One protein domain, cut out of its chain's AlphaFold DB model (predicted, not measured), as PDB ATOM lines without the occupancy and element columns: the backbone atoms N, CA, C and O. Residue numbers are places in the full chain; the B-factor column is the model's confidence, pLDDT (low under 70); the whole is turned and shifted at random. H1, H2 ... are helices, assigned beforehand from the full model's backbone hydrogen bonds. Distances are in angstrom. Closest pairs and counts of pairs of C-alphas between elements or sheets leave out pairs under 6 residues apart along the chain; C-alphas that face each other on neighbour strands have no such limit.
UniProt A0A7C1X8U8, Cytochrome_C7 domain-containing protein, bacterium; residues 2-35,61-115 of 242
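This is residues 2 to 35 and 61 to 115 of the 242 residues of the protein "Cytochrome_C7 domain-containing protein" of bacterium (UniProt A0A7C1X8U8). Little regular structure: a long rod of loops with four tiny, separate helices strung along it, H1 and H2 in one half and H3 and H4 in the other, while residues 29 to 35 stick out. The 89 printed residues hold H1, H2, H3, H4 in that order and no named strand; the class is all helix, with only 19 residues in named elements. The whole is only just loose, close to extended, with a radius of gyration of the C-alphas of 17.7 A and spans of 61 by 23 by 22 A.

H1, residues 8 to 12, begins at C-alpha 8 (134.910, 96.494, 150.337). H2 is residues 18 to 22, 7.6 A long. H3 is residues 85 to 88. H4, residues 104 to 108, ends at C-alpha 108 (125.196, 113.351, 119.187).

H1 touches no helix, and neither do H2, H3 and H4. Residues 79 to 80 pair antiparallel with 83 to 84. In H1 and H4 every O i to N i+4 pair is within hydrogen-bond range; H2 has 0 of 1, but 2 of 2 O i to N i+3 pairs; H3 is too short for an i+4 pair.

C-alphas 34 and 114, the farthest apart, are 63.9 A apart. Residues 36 to 60 are not printed, a gap of 25.7 A between C-alphas 35 and 61. The link H3 to H4 is long. Residues 2 to 5 have pLDDT under 70.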
ATOM      1  N   ASP A   2     132.523  86.463 157.657       53.44
ATOM      2  CA  ASP A   2     131.174  87.016 157.718       53.44
ATOM      3  C   ASP A   2     131.034  88.104 156.641       53.44
ATOM      4  O   ASP A   2     131.870  89.011 156.580       53.44
ATOM      5  N   HIS A   3     130.050  87.961 155.753       54.38
ATOM      6  CA  HIS A   3     129.840  88.868 154.619       54.38
ATOM      7  C   HIS A   3     129.473  90.277 155.109       54.38
ATOM      8  O   HIS A   3     129.717  91.254 154.411       54.38
ATOM      9  N   GLU A   4     128.977  90.388 156.344       55.81
ATOM     10  CA  GLU A   4     128.596  91.652 156.974       55.81
ATOM     11  C   GLU A   4     129.797  92.446 157.522       55.81
ATOM     12  O   GLU A   4     129.649  93.593 157.940       55.81
ATOM     13  N   ARG A   5     131.008  91.864 157.532       64.56
ATOM     14  CA  ARG A   5     132.197  92.460 158.177       64.56
ATOM     15  C   ARG A   5     133.303  92.931 157.235       64.56
ATOM     16  O   ARG A   5     134.253  93.553 157.712       64.56
ATOM     17  N   PHE A   6     133.233  92.638 155.937       75.12
ATOM     18  CA  PHE A   6     134.256  93.086 154.989       75.12
ATOM     19  C   PHE A   6     133.852  94.410 154.331       75.12
ATOM     20  O   PHE A   6     132.999  94.441 153.449       75.12
ATOM     21  N   ASP A   7     134.494  95.506 154.742       79.62
ATOM     22  CA  ASP A   7     134.328  96.816 154.105       79.62
ATOM     23  C   ASP A   7     135.054  96.850 152.750       79.62
ATOM     24  O   ASP A   7     136.246  97.151 152.652       79.62
ATOM     25  N   HIS A   8     134.331  96.531 151.678       81.19
ATOM     26  CA  HIS A   8     134.910  96.494 150.337       81.19
ATOM     27  C   HIS A   8     135.491  97.860 149.925       81.19
ATOM     28  O   HIS A   8     136.572  97.915 149.331       81.19
ATOM     29  N   THR A   9     134.836  98.959 150.315       82.19
ATOM     30  CA  THR A   9     135.278 100.326 150.009       82.19
ATOM     31  C   THR A   9     136.599 100.639 150.700       82.19
ATOM     32  O   THR A   9     137.559 101.027 150.035       82.19
ATOM     33  N   GLY A  10     136.673 100.439 152.017       79.88
ATOM     34  CA  GLY A  10     137.854 100.780 152.811       79.88
ATOM     35  C   GLY A  10     139.095  99.965 152.445       79.88
ATOM     36  O   GLY A  10     140.209 100.486 152.495       79.88
ATOM     37  N   TRP A  11     138.920  98.706 152.037       77.56
ATOM     38  CA  TRP A  11     140.040  97.803 151.753       77.56
ATOM     39  C   TRP A  11     140.499  97.810 150.295       77.56
ATOM     40  O   TRP A  11     141.679  97.583 150.029       77.56
ATOM     41  N   THR A  12     139.588  98.030 149.345       75.12
ATOM     42  CA  THR A  12     139.897  97.911 147.908       75.12
ATOM     43  C   THR A  12     139.791  99.234 147.156       75.12
ATOM     44  O   THR A  12     140.253  99.329 146.019       75.12
ATOM     45  N   GLY A  13     139.163 100.248 147.757       76.88
ATOM     46  CA  GLY A  13     138.777 101.480 147.072       76.88
ATOM     47  C   GLY A  13     137.600 101.309 146.103       76.88
ATOM     48  O   GLY A  13     137.170 102.290 145.501       76.88
ATOM     49  N   PHE A  14     137.060 100.096 145.944       77.75
ATOM     50  CA  PHE A  14     135.873  99.821 145.141       77.75
ATOM     51  C   PHE A  14     134.660  99.689 146.062       77.75
ATOM     52  O   PHE A  14     134.552  98.721 146.809       77.75
ATOM     53  N   GLY A  15     133.756 100.665 146.043       83.56
ATOM     54  CA  GLY A  15     132.506 100.571 146.792       83.56
ATOM     55  C   GLY A  15     131.485  99.698 146.071       83.56
ATOM     56  O   GLY A  15     131.249  99.888 144.881       83.56
ATOM     57  N   LEU A  16     130.879  98.752 146.790       85.31
ATOM     58  CA  LEU A  16     129.744  97.974 146.294       85.31
ATOM     59  C   LEU A  16     128.458  98.770 146.540       85.31
ATOM     60  O   LEU A  16     127.818  98.633 147.581       85.31
ATOM     61  N   ASP A  17     128.116  99.647 145.599       86.62
ATOM     62  CA  ASP A  17     126.907 100.468 145.629       86.62
ATOM     63  C   ASP A  17     125.896 100.050 144.544       86.62
ATOM     64  O   ASP A  17     126.204  99.327 143.589       86.62
ATOM     65  N   GLY A  18     124.639 100.465 144.729       90.12
ATOM     66  CA  GLY A  18     123.545 100.134 143.818       90.12
ATOM     67  C   GLY A  18     123.379  98.623 143.624       90.12
ATOM     68  O   GLY A  18     123.308  97.860 144.590       90.12
ATOM     69  N   ALA A  19     123.331  98.188 142.365       91.06
ATOM     70  CA  ALA A  19     123.176  96.786 141.994       91.06
ATOM     71  C   ALA A  19     124.373  95.913 142.415       91.06
ATOM     72  O   ALA A  19     124.183  94.735 142.705       91.06
ATOM     73  N   HIS A  20     125.585  96.473 142.521       88.88
ATOM     74  CA  HIS A  20     126.766  95.719 142.967       88.88
ATOM     75  C   HIS A  20     126.712  95.349 144.453       88.88
ATOM     76  O   HIS A  20     127.393  94.423 144.878       88.88
ATOM     77  N   GLY A  21     125.898  96.040 145.256       88.25
ATOM     78  CA  GLY A  21     125.677  95.669 146.656       88.25
ATOM     79  C   GLY A  21     124.771  94.446 146.837       88.25
ATOM     80  O   GLY A  21     124.598  93.995 147.963       88.25
ATOM     81  N   GLN A  22     124.159  93.943 145.758       86.88
ATOM     82  CA  GLN A  22     123.173  92.854 145.785       86.88
ATOM     83  C   GLN A  22     123.658  91.577 145.085       86.88
ATOM     84  O   GLN A  22     122.897  90.618 144.983       86.88
ATOM     85  N   ILE A  23     124.884  91.575 144.554       86.44
ATOM     86  CA  ILE A  23     125.464  90.413 143.872       86.44
ATOM     87  C   ILE A  23     126.262  89.548 144.845       86.44
ATOM     88  O   ILE A  23     126.706  90.001 145.905       86.44
ATOM     89  N   GLU A  24     126.477  88.295 144.469       84.94
ATOM     90  CA  GLU A  24     127.248  87.360 145.272       84.94
ATOM     91  C   GLU A  24     128.750  87.589 145.081       84.94
ATOM     92  O   GLU A  24     129.227  87.976 144.013       84.94
ATOM     93  N   CYS A  25     129.546  87.252 146.101       80.06
ATOM     94  CA  CYS A  25     131.010  87.386 146.051       80.06
ATOM     95  C   CYS A  25     131.615  86.702 144.809       80.06
ATOM     96  O   CYS A  25     132.624  87.142 144.255       80.06
ATOM     97  N   THR A  26     131.001  85.597 144.385       80.44
ATOM     98  CA  THR A  26     131.480  84.765 143.283       80.44
ATOM     99  C   THR A  26     131.173  85.307 141.901       80.44
ATOM    100  O   THR A  26     131.720  84.792 140.930       80.44
ATOM    101  N   ASP A  27     130.358  86.355 141.812       82.19
ATOM    102  CA  ASP A  27     130.071  87.020 140.544       82.19
ATOM    103  C   ASP A  27     131.274  87.852 140.067       82.19
ATOM    104  O   ASP A  27     131.425  88.102 138.873       82.19
ATOM    105  N   CYS A  28     132.175  88.229 140.983       79.62
ATOM    106  CA  CYS A  28     133.438  88.905 140.664       79.62
ATOM    107  C   CYS A  28     134.674  88.056 140.989       79.62
ATOM    108  O   CYS A  28     135.681  88.125 140.282       79.62
ATOM    109  N   HIS A  29     134.622  87.254 142.055       81.00
ATOM    110  CA  HIS A  29     135.761  86.460 142.501       81.00
ATOM    111  C   HIS A  29     135.605  84.987 142.129       81.00
ATOM    112  O   HIS A  29     134.748  84.279 142.660       81.00
ATOM    113  N   ALA A  30     136.498  84.484 141.275       81.12
ATOM    114  CA  ALA A  30     136.532  83.064 140.937       81.12
ATOM    115  C   ALA A  30     136.717  82.205 142.200       81.12
ATOM    116  O   ALA A  30     137.564  82.509 143.034       81.12
ATOM    117  N   ARG A  31     135.965  81.113 142.363       81.12
ATOM    118  CA  ARG A  31     136.188  80.188 143.490       81.12
ATOM    119  C   ARG A  31     137.549  79.503 143.345       81.12
ATOM    120  O   ARG A  31     137.905  79.075 142.252       81.12
ATOM    121  N   THR A  32     138.286  79.365 144.446       80.38
ATOM    122  CA  THR A  32     139.543  78.602 144.474       80.38
ATOM    123  C   THR A  32     139.343  77.269 145.184       80.38
ATOM    124  O   THR A  32     138.671  77.189 146.215       80.38
ATOM    125  N   GLU A  33     139.938  76.206 144.640       81.88
ATOM    126  CA  GLU A  33     139.859  74.862 145.230       81.88
ATOM    127  C   GLU A  33     140.573  74.797 146.585       81.88
ATOM    128  O   GLU A  33     140.049  74.240 147.554       81.88
ATOM    129  N   ALA A  34     141.747  75.425 146.682       83.44
ATOM    130  CA  ALA A  34     142.498  75.569 147.920       83.44
ATOM    131  C   ALA A  34     142.232  76.941 148.570       83.44
ATOM    132  O   ALA A  34     142.095  77.943 147.858       83.44
ATOM    133  N   PRO A  35     142.152  77.006 149.911       80.56
ATOM    134  CA  PRO A  35     142.108  78.276 150.609       80.56
ATOM    135  C   PRO A  35     143.481  78.961 150.559       80.56
ATOM    136  O   PRO A  35     144.514  78.292 150.551       80.56
ATOM    137  N   ARG A  61     136.453  97.657 132.744       78.31
ATOM    138  CA  ARG A  61     137.245  96.483 133.151       78.31
ATOM    139  C   ARG A  61     136.415  95.210 133.310       78.31
ATOM    140  O   ARG A  61     136.959  94.115 133.206       78.31
ATOM    141  N   CYS A  62     135.128  95.360 133.617       81.00
ATOM    142  CA  CYS A  62     134.206  94.244 133.837       81.00
ATOM    143  C   CYS A  62     133.034  94.266 132.849       81.00
ATOM    144  O   CYS A  62     132.515  93.211 132.490       81.00
ATOM    145  N   HIS A  63     132.617  95.451 132.400       86.00
ATOM    146  CA  HIS A  63     131.487  95.629 131.495       86.00
ATOM    147  C   HIS A  63     131.954  96.059 130.105       86.00
ATOM    148  O   HIS A  63     132.775  96.957 129.966       86.00
ATOM    149  N   GLY A  64     131.388  95.457 129.060       85.50
ATOM    150  CA  GLY A  64     131.585  95.945 127.696       85.50
ATOM    151  C   GLY A  64     130.894  97.292 127.462       85.50
ATOM    152  O   GLY A  64     129.944  97.640 128.163       85.50
ATOM    153  N   ASP A  65     131.342  98.031 126.444       89.69
ATOM    154  CA  ASP A  65     130.680  99.259 125.996       89.69
ATOM    155  C   ASP A  65     129.660  98.964 124.873       89.69
ATOM    156  O   ASP A  65     130.067  98.783 123.716       89.69
ATOM    157  N   PRO A  66     128.339  98.954 125.155       90.62
ATOM    158  CA  PRO A  66     127.309  98.768 124.129       90.62
ATOM    159  C   PRO A  66     127.256  99.923 123.122       90.62
ATOM    160  O   PRO A  66     126.677  99.779 122.041       90.62
ATOM    161  N   HIS A  67     127.869 101.064 123.439       91.06
ATOM    162  CA  HIS A  67     127.925 102.224 122.559       91.06
ATOM    163  C   HIS A  67     129.078 102.145 121.555       91.06
ATOM    164  O   HIS A  67     129.111 102.939 120.615       91.06
ATOM    165  N   GLU A  68     129.988 101.177 121.695       90.06
ATOM    166  CA  GLU A  68     131.109 100.956 120.772       90.06
ATOM    167  C   GLU A  68     131.949 102.233 120.551       90.06
ATOM    168  O   GLU A  68     132.313 102.571 119.421       90.06
ATOM    169  N   GLY A  69     132.215 102.981 121.625       89.56
ATOM    170  CA  GLY A  69     133.106 104.138 121.632       89.56
ATOM    171  C   GLY A  69     132.547 105.420 121.011       89.56
ATOM    172  O   GLY A  69     133.280 106.407 120.925       89.56
ATOM    173  N   ILE A  70     131.271 105.466 120.602       88.50
ATOM    174  CA  ILE A  70     130.694 106.669 119.960       88.50
ATOM    175  C   ILE A  70     130.758 107.917 120.853       88.50
ATOM    176  O   ILE A  70     130.862 109.027 120.341       88.50
ATOM    177  N   PHE A  71     130.765 107.746 122.179       91.44
ATOM    178  CA  PHE A  71     130.822 108.848 123.144       91.44
ATOM    179  C   PHE A  71     132.239 109.207 123.613       91.44
ATOM    180  O   PHE A  71     132.393 109.992 124.553       91.44
ATOM    181  N   SER A  72     133.267 108.643 122.978       88.62
ATOM    182  CA  SER A  72     134.681 108.917 123.274       88.62
ATOM    183  C   SER A  72     135.280 109.997 122.366       88.62
ATOM    184  O   SER A  72     136.447 110.360 122.510       88.62
ATOM    185  N   GLY A  73     134.497 110.505 121.407       87.44
ATOM    186  CA  GLY A  73     134.930 111.537 120.471       87.44
ATOM    187  C   GLY A  73     135.185 112.893 121.146       87.44
ATOM    188  O   GLY A  73     134.560 113.216 122.155       87.44
ATOM    189  N   PRO A  74     136.057 113.740 120.569       88.12
ATOM    190  CA  PRO A  74     136.429 115.030 121.159       88.12
ATOM    191  C   PRO A  74     135.288 116.058 121.189       88.12
ATOM    192  O   PRO A  74     135.397 117.047 121.904       88.12
ATOM    193  N   ALA A  75     134.226 115.842 120.408       87.88
ATOM    194  CA  ALA A  75     133.049 116.707 120.360       87.88
ATOM    195  C   ALA A  75     132.043 116.435 121.492       87.88
ATOM    196  O   ALA A  75     131.133 117.231 121.686       87.88
ATOM    197  N   VAL A  76     132.196 115.328 122.224       91.69
ATOM    198  CA  VAL A  76     131.290 114.937 123.308       91.69
ATOM    199  C   VAL A  76     131.829 115.483 124.637       91.69
ATOM    200  O   VAL A  76     133.042 115.386 124.868       91.69
ATOM    201  N   PRO A  77     130.980 116.017 125.539       91.50
ATOM    202  CA  PRO A  77     131.415 116.503 126.847       91.50
ATOM    203  C   PRO A  77     132.237 115.454 127.596       91.50
ATOM    204  O   PRO A  77     131.768 114.343 127.842       91.50
ATOM    205  N   ARG A  78     133.484 115.779 127.953       90.12
ATOM    206  CA  ARG A  78     134.368 114.850 128.687       90.12
ATOM    207  C   ARG A  78     133.887 114.589 130.111       90.12
ATOM    208  O   ARG A  78     134.129 113.510 130.645       90.12
ATOM    209  N   ASP A  79     133.218 115.582 130.679       91.88
ATOM    210  CA  ASP A  79     132.717 115.618 132.039       91.88
ATOM    211  C   ASP A  79     131.306 116.218 132.056       91.88
ATOM    212  O   ASP A  79     131.007 117.104 131.252       91.88
ATOM    213  N   VAL A  80     130.456 115.721 132.955       91.69
ATOM    214  CA  VAL A  80     129.131 116.278 133.249       91.69
ATOM    215  C   VAL A  80     128.975 116.331 134.762       91.69
ATOM    216  O   VAL A  80     128.792 115.293 135.400       91.69
ATOM    217  N   ASP A  81     129.052 117.525 135.343       92.56
ATOM    218  CA  ASP A  81     128.992 117.755 136.794       92.56
ATOM    219  C   ASP A  81     129.999 116.904 137.596       92.56
ATOM    220  O   ASP A  81     129.660 116.303 138.618       92.56
ATOM    221  N   GLY A  82     131.243 116.796 137.120       90.44
ATOM    222  CA  GLY A  82     132.301 116.007 137.761       90.44
ATOM    223  C   GLY A  82     132.252 114.503 137.461       90.44
ATOM    224  O   GLY A  82     133.041 113.733 138.020       90.44
ATOM    225  N   ARG A  83     131.323 114.053 136.607       90.75
ATOM    226  CA  ARG A  83     131.209 112.656 136.173       90.75
ATOM    227  C   ARG A  83     131.865 112.455 134.815       90.75
ATOM    228  O   ARG A  83     131.525 113.125 133.847       90.75
ATOM    229  N   MET A  84     132.707 111.430 134.711       90.00
ATOM    230  CA  MET A  84     133.436 111.074 133.489       90.00
ATOM    231  C   MET A  84     133.127 109.643 133.024       90.00
ATOM    232  O   MET A  84     132.607 108.813 133.774       90.00
ATOM    233  N   GLY A  85     133.464 109.335 131.769       89.69
ATOM    234  CA  GLY A  85     133.282 107.996 131.198       89.69
ATOM    235  C   GLY A  85     131.812 107.564 131.185       89.69
ATOM    236  O   GLY A  85     130.942 108.346 130.797       89.69
ATOM    237  N   CYS A  86     131.536 106.331 131.620       91.19
ATOM    238  CA  CYS A  86     130.180 105.778 131.728       91.19
ATOM    239  C   CYS A  86     129.308 106.568 132.719       91.19
ATOM    240  O   CYS A  86     128.102 106.701 132.514       91.19
ATOM    241  N   ARG A  87     129.931 107.139 133.763       91.81
ATOM    242  CA  ARG A  87     129.234 107.856 134.842       91.81
ATOM    243  C   ARG A  87     128.626 109.182 134.394       91.81
ATOM    244  O   ARG A  87     127.799 109.722 135.116       91.81
ATOM    245  N   ARG A  88     128.997 109.691 133.210       92.81
ATOM    246  CA  ARG A  88     128.349 110.870 132.604       92.81
ATOM    247  C   ARG A  88     126.835 110.695 132.495       92.81
ATOM    248  O   ARG A  88     126.110 111.660 132.680       92.81
ATOM    249  N   CYS A  89     126.386 109.468 132.224       93.25
ATOM    250  CA  CYS A  89     124.979 109.169 131.959       93.25
ATOM    251  C   CYS A  89     124.417 108.067 132.867       93.25
ATOM    252  O   CYS A  89     123.231 108.092 133.179       93.25
ATOM    253  N   HIS A  90     125.251 107.111 133.287       93.81
ATOM    254  CA  HIS A  90     124.826 105.941 134.055       93.81
ATOM    255  C   HIS A  90     125.272 106.013 135.514       93.81
ATOM    256  O   HIS A  90     126.273 106.646 135.851       93.81
ATOM    257  N   ASP A  91     124.562 105.294 136.373       92.06
ATOM    258  CA  ASP A  91     124.974 105.035 137.743       92.06
ATOM    259  C   ASP A  91     125.024 103.528 138.021       92.06
ATOM    260  O   ASP A  91     124.765 102.688 137.153       92.06
ATOM    261  N   THR A  92     125.406 103.178 139.242       91.62
ATOM    262  CA  THR A  92     125.501 101.786 139.678       91.62
ATOM    263  C   THR A  92     124.164 101.209 140.126       91.62
ATOM    264  O   THR A  92     124.079  99.999 140.329       91.62
ATOM    265  N   ALA A  93     123.102 102.017 140.239       92.94
ATOM    266  CA  ALA A  93     121.760 101.520 140.517       92.94
ATOM    267  C   ALA A  93     121.165 100.845 139.274       92.94
ATOM    268  O   ALA A  93     120.588  99.760 139.384       92.94
ATOM    269  N   SER A  94     121.328 101.447 138.090       90.50
ATOM    270  CA  SER A  94     120.935 100.823 136.823       90.50
ATOM    271  C   SER A  94     121.565 101.502 135.603       90.50
ATOM    272  O   SER A  94     121.423 102.700 135.370       90.50
ATOM    273  N   PHE A  95     122.149 100.683 134.722       89.50
ATOM    274  CA  PHE A  95     122.644 101.119 133.410       89.50
ATOM    275  C   PHE A  95     121.530 101.339 132.379       89.50
ATOM    276  O   PHE A  95     121.773 101.916 131.322       89.50
ATOM    277  N   ARG A  96     120.306 100.876 132.658       85.88
ATOM    278  CA  ARG A  96     119.154 101.138 131.780       85.88
ATOM    279  C   ARG A  96     118.534 102.503 132.044       85.88
ATOM    280  O   ARG A  96     117.926 103.069 131.143       85.88
ATOM    281  N   SER A  97     118.651 103.010 133.269       88.88
ATOM    282  CA  SER A  97     118.226 104.368 133.590       88.88
ATOM    283  C   SER A  97     119.269 105.384 133.145       88.88
ATOM    284  O   SER A  97     120.471 105.116 133.151       88.88
ATOM    285  N   LEU A  98     118.780 106.573 132.807       91.12
ATOM    286  CA  LEU A  98     119.578 107.770 132.567       91.12
ATOM    287  C   LEU A  98     119.214 108.793 133.651       91.12
ATOM    288  O   LEU A  98     118.513 109.762 133.362       91.12
ATOM    289  N   PRO A  99     119.613 108.559 134.917       92.12
ATOM    290  CA  PRO A  99     119.215 109.395 136.059       92.12
ATOM    291  C   PRO A  99     119.648 110.858 135.912       92.12
ATOM    292  O   PRO A  99     119.117 111.738 136.582       92.12
ATOM    293  N   TYR A 100     120.610 111.113 135.030       91.00
ATOM    294  CA  TYR A 100     121.201 112.422 134.783       91.00
ATOM    295  C   TYR A 100     120.732 113.054 133.469       91.00
ATOM    296  O   TYR A 100     121.182 114.141 133.122       91.00
ATOM    297  N   GLY A 101     119.824 112.387 132.754       88.75
ATOM    298  CA  GLY A 101     119.371 112.804 131.433       88.75
ATOM    299  C   GLY A 101     120.363 112.481 130.316       88.75
ATOM    300  O   GLY A 101     121.438 111.917 130.533       88.75
ATOM    301  N   PHE A 102     119.953 112.802 129.089       90.56
ATOM    302  CA  PHE A 102     120.767 112.672 127.885       90.56
ATOM    303  C   PHE A 102     120.260 113.633 126.805       90.56
ATOM    304  O   PHE A 102     119.180 113.434 126.245       90.56
ATOM    305  N   GLU A 103     121.062 114.646 126.484       91.75
ATOM    306  CA  GLU A 103     120.728 115.646 125.470       91.75
ATOM    307  C   GLU A 103     121.400 115.318 124.132       91.75
ATOM    308  O   GLU A 103     122.624 115.329 123.996       91.75
ATOM    309  N   HIS A 104     120.604 115.044 123.096       94.00
ATOM    310  CA  HIS A 104     121.143 114.652 121.787       94.00
ATOM    311  C   HIS A 104     121.994 115.756 121.136       94.00
ATOM    312  O   HIS A 104     122.926 115.453 120.388       94.00
ATOM    313  N   GLY A 105     121.706 117.029 121.430       93.81
ATOM    314  CA  GLY A 105     122.520 118.155 120.965       93.81
ATOM    315  C   GLY A 105     123.967 118.047 121.446       93.81
ATOM    316  O   GLY A 105     124.889 118.136 120.638       93.81
ATOM    317  N   ASP A 106     124.152 117.740 122.727       92.12
ATOM    318  CA  ASP A 106     125.468 117.697 123.366       92.12
ATOM    319  C   ASP A 106     126.236 116.414 123.029       92.12
ATOM    320  O   ASP A 106     127.445 116.438 122.796       92.12
ATOM    321  N   PHE A 107     125.539 115.276 122.986       91.94
ATOM    322  CA  PHE A 107     126.185 113.967 122.861       91.94
ATOM    323  C   PHE A 107     126.210 113.398 121.440       91.94
ATOM    324  O   PHE A 107     127.055 112.552 121.144       91.94
ATOM    325  N   ALA A 108     125.303 113.835 120.565       90.06
ATOM    326  CA  ALA A 108     125.196 113.351 119.187       90.06
ATOM    327  C   ALA A 108     125.338 114.466 118.135       90.06
ATOM    328  O   ALA A 108     125.389 114.168 116.940       90.06
ATOM    329  N   GLY A 109     125.404 115.739 118.547       89.94
ATOM    330  CA  GLY A 109     125.446 116.878 117.626       89.94
ATOM    331  C   GLY A 109     124.149 117.066 116.834       89.94
ATOM    332  O   GLY A 109     124.163 117.693 115.774       89.94
ATOM    333  N   PHE A 110     123.039 116.497 117.313       91.88
ATOM    334  CA  PHE A 110     121.732 116.568 116.667       91.88
ATOM    335  C   PHE A 110     120.669 116.949 117.694       91.88
ATOM    336  O   PHE A 110     120.118 116.102 118.389       91.88
ATOM    337  N   GLU A 111     120.392 118.244 117.813       93.56
ATOM    338  CA  GLU A 111     119.377 118.740 118.739       93.56
ATOM    339  C   GLU A 111     117.972 118.317 118.285       93.56
ATOM    340  O   GLU A 111     117.505 118.674 117.197       93.56
ATOM    341  N   LEU A 112     117.276 117.568 119.142       93.62
ATOM    342  CA  LEU A 112     115.886 117.201 118.909       93.62
ATOM    343  C   LEU A 112     114.994 118.413 119.182       93.62
ATOM    344  O   LEU A 112     114.732 118.770 120.325       93.62
ATOM    345  N   SER A 113     114.497 119.034 118.114       93.56
ATOM    346  CA  SER A 113     113.613 120.199 118.188       93.56
ATOM    347  C   SER A 113     112.427 120.083 117.225       93.56
ATOM    348  O   SER A 113     112.401 119.250 116.311       93.56
ATOM    349  N   GLY A 114     111.399 120.906 117.446       94.25
ATOM    350  CA  GLY A 114     110.210 120.952 116.595       94.25
ATOM    351  C   GLY A 114     109.520 119.591 116.471       94.25
ATOM    352  O   GLY A 114     109.116 119.003 117.471       94.25
ATOM    353  N   LYS A 115     109.358 119.096 115.237       94.31
ATOM    354  CA  LYS A 115     108.730 117.787 114.989       94.31
ATOM    355  C   LYS A 115     109.620 116.599 115.358       94.31
ATOM    356  O   LYS A 115     109.075 115.564 115.717       94.31
TER     357      LYS A 115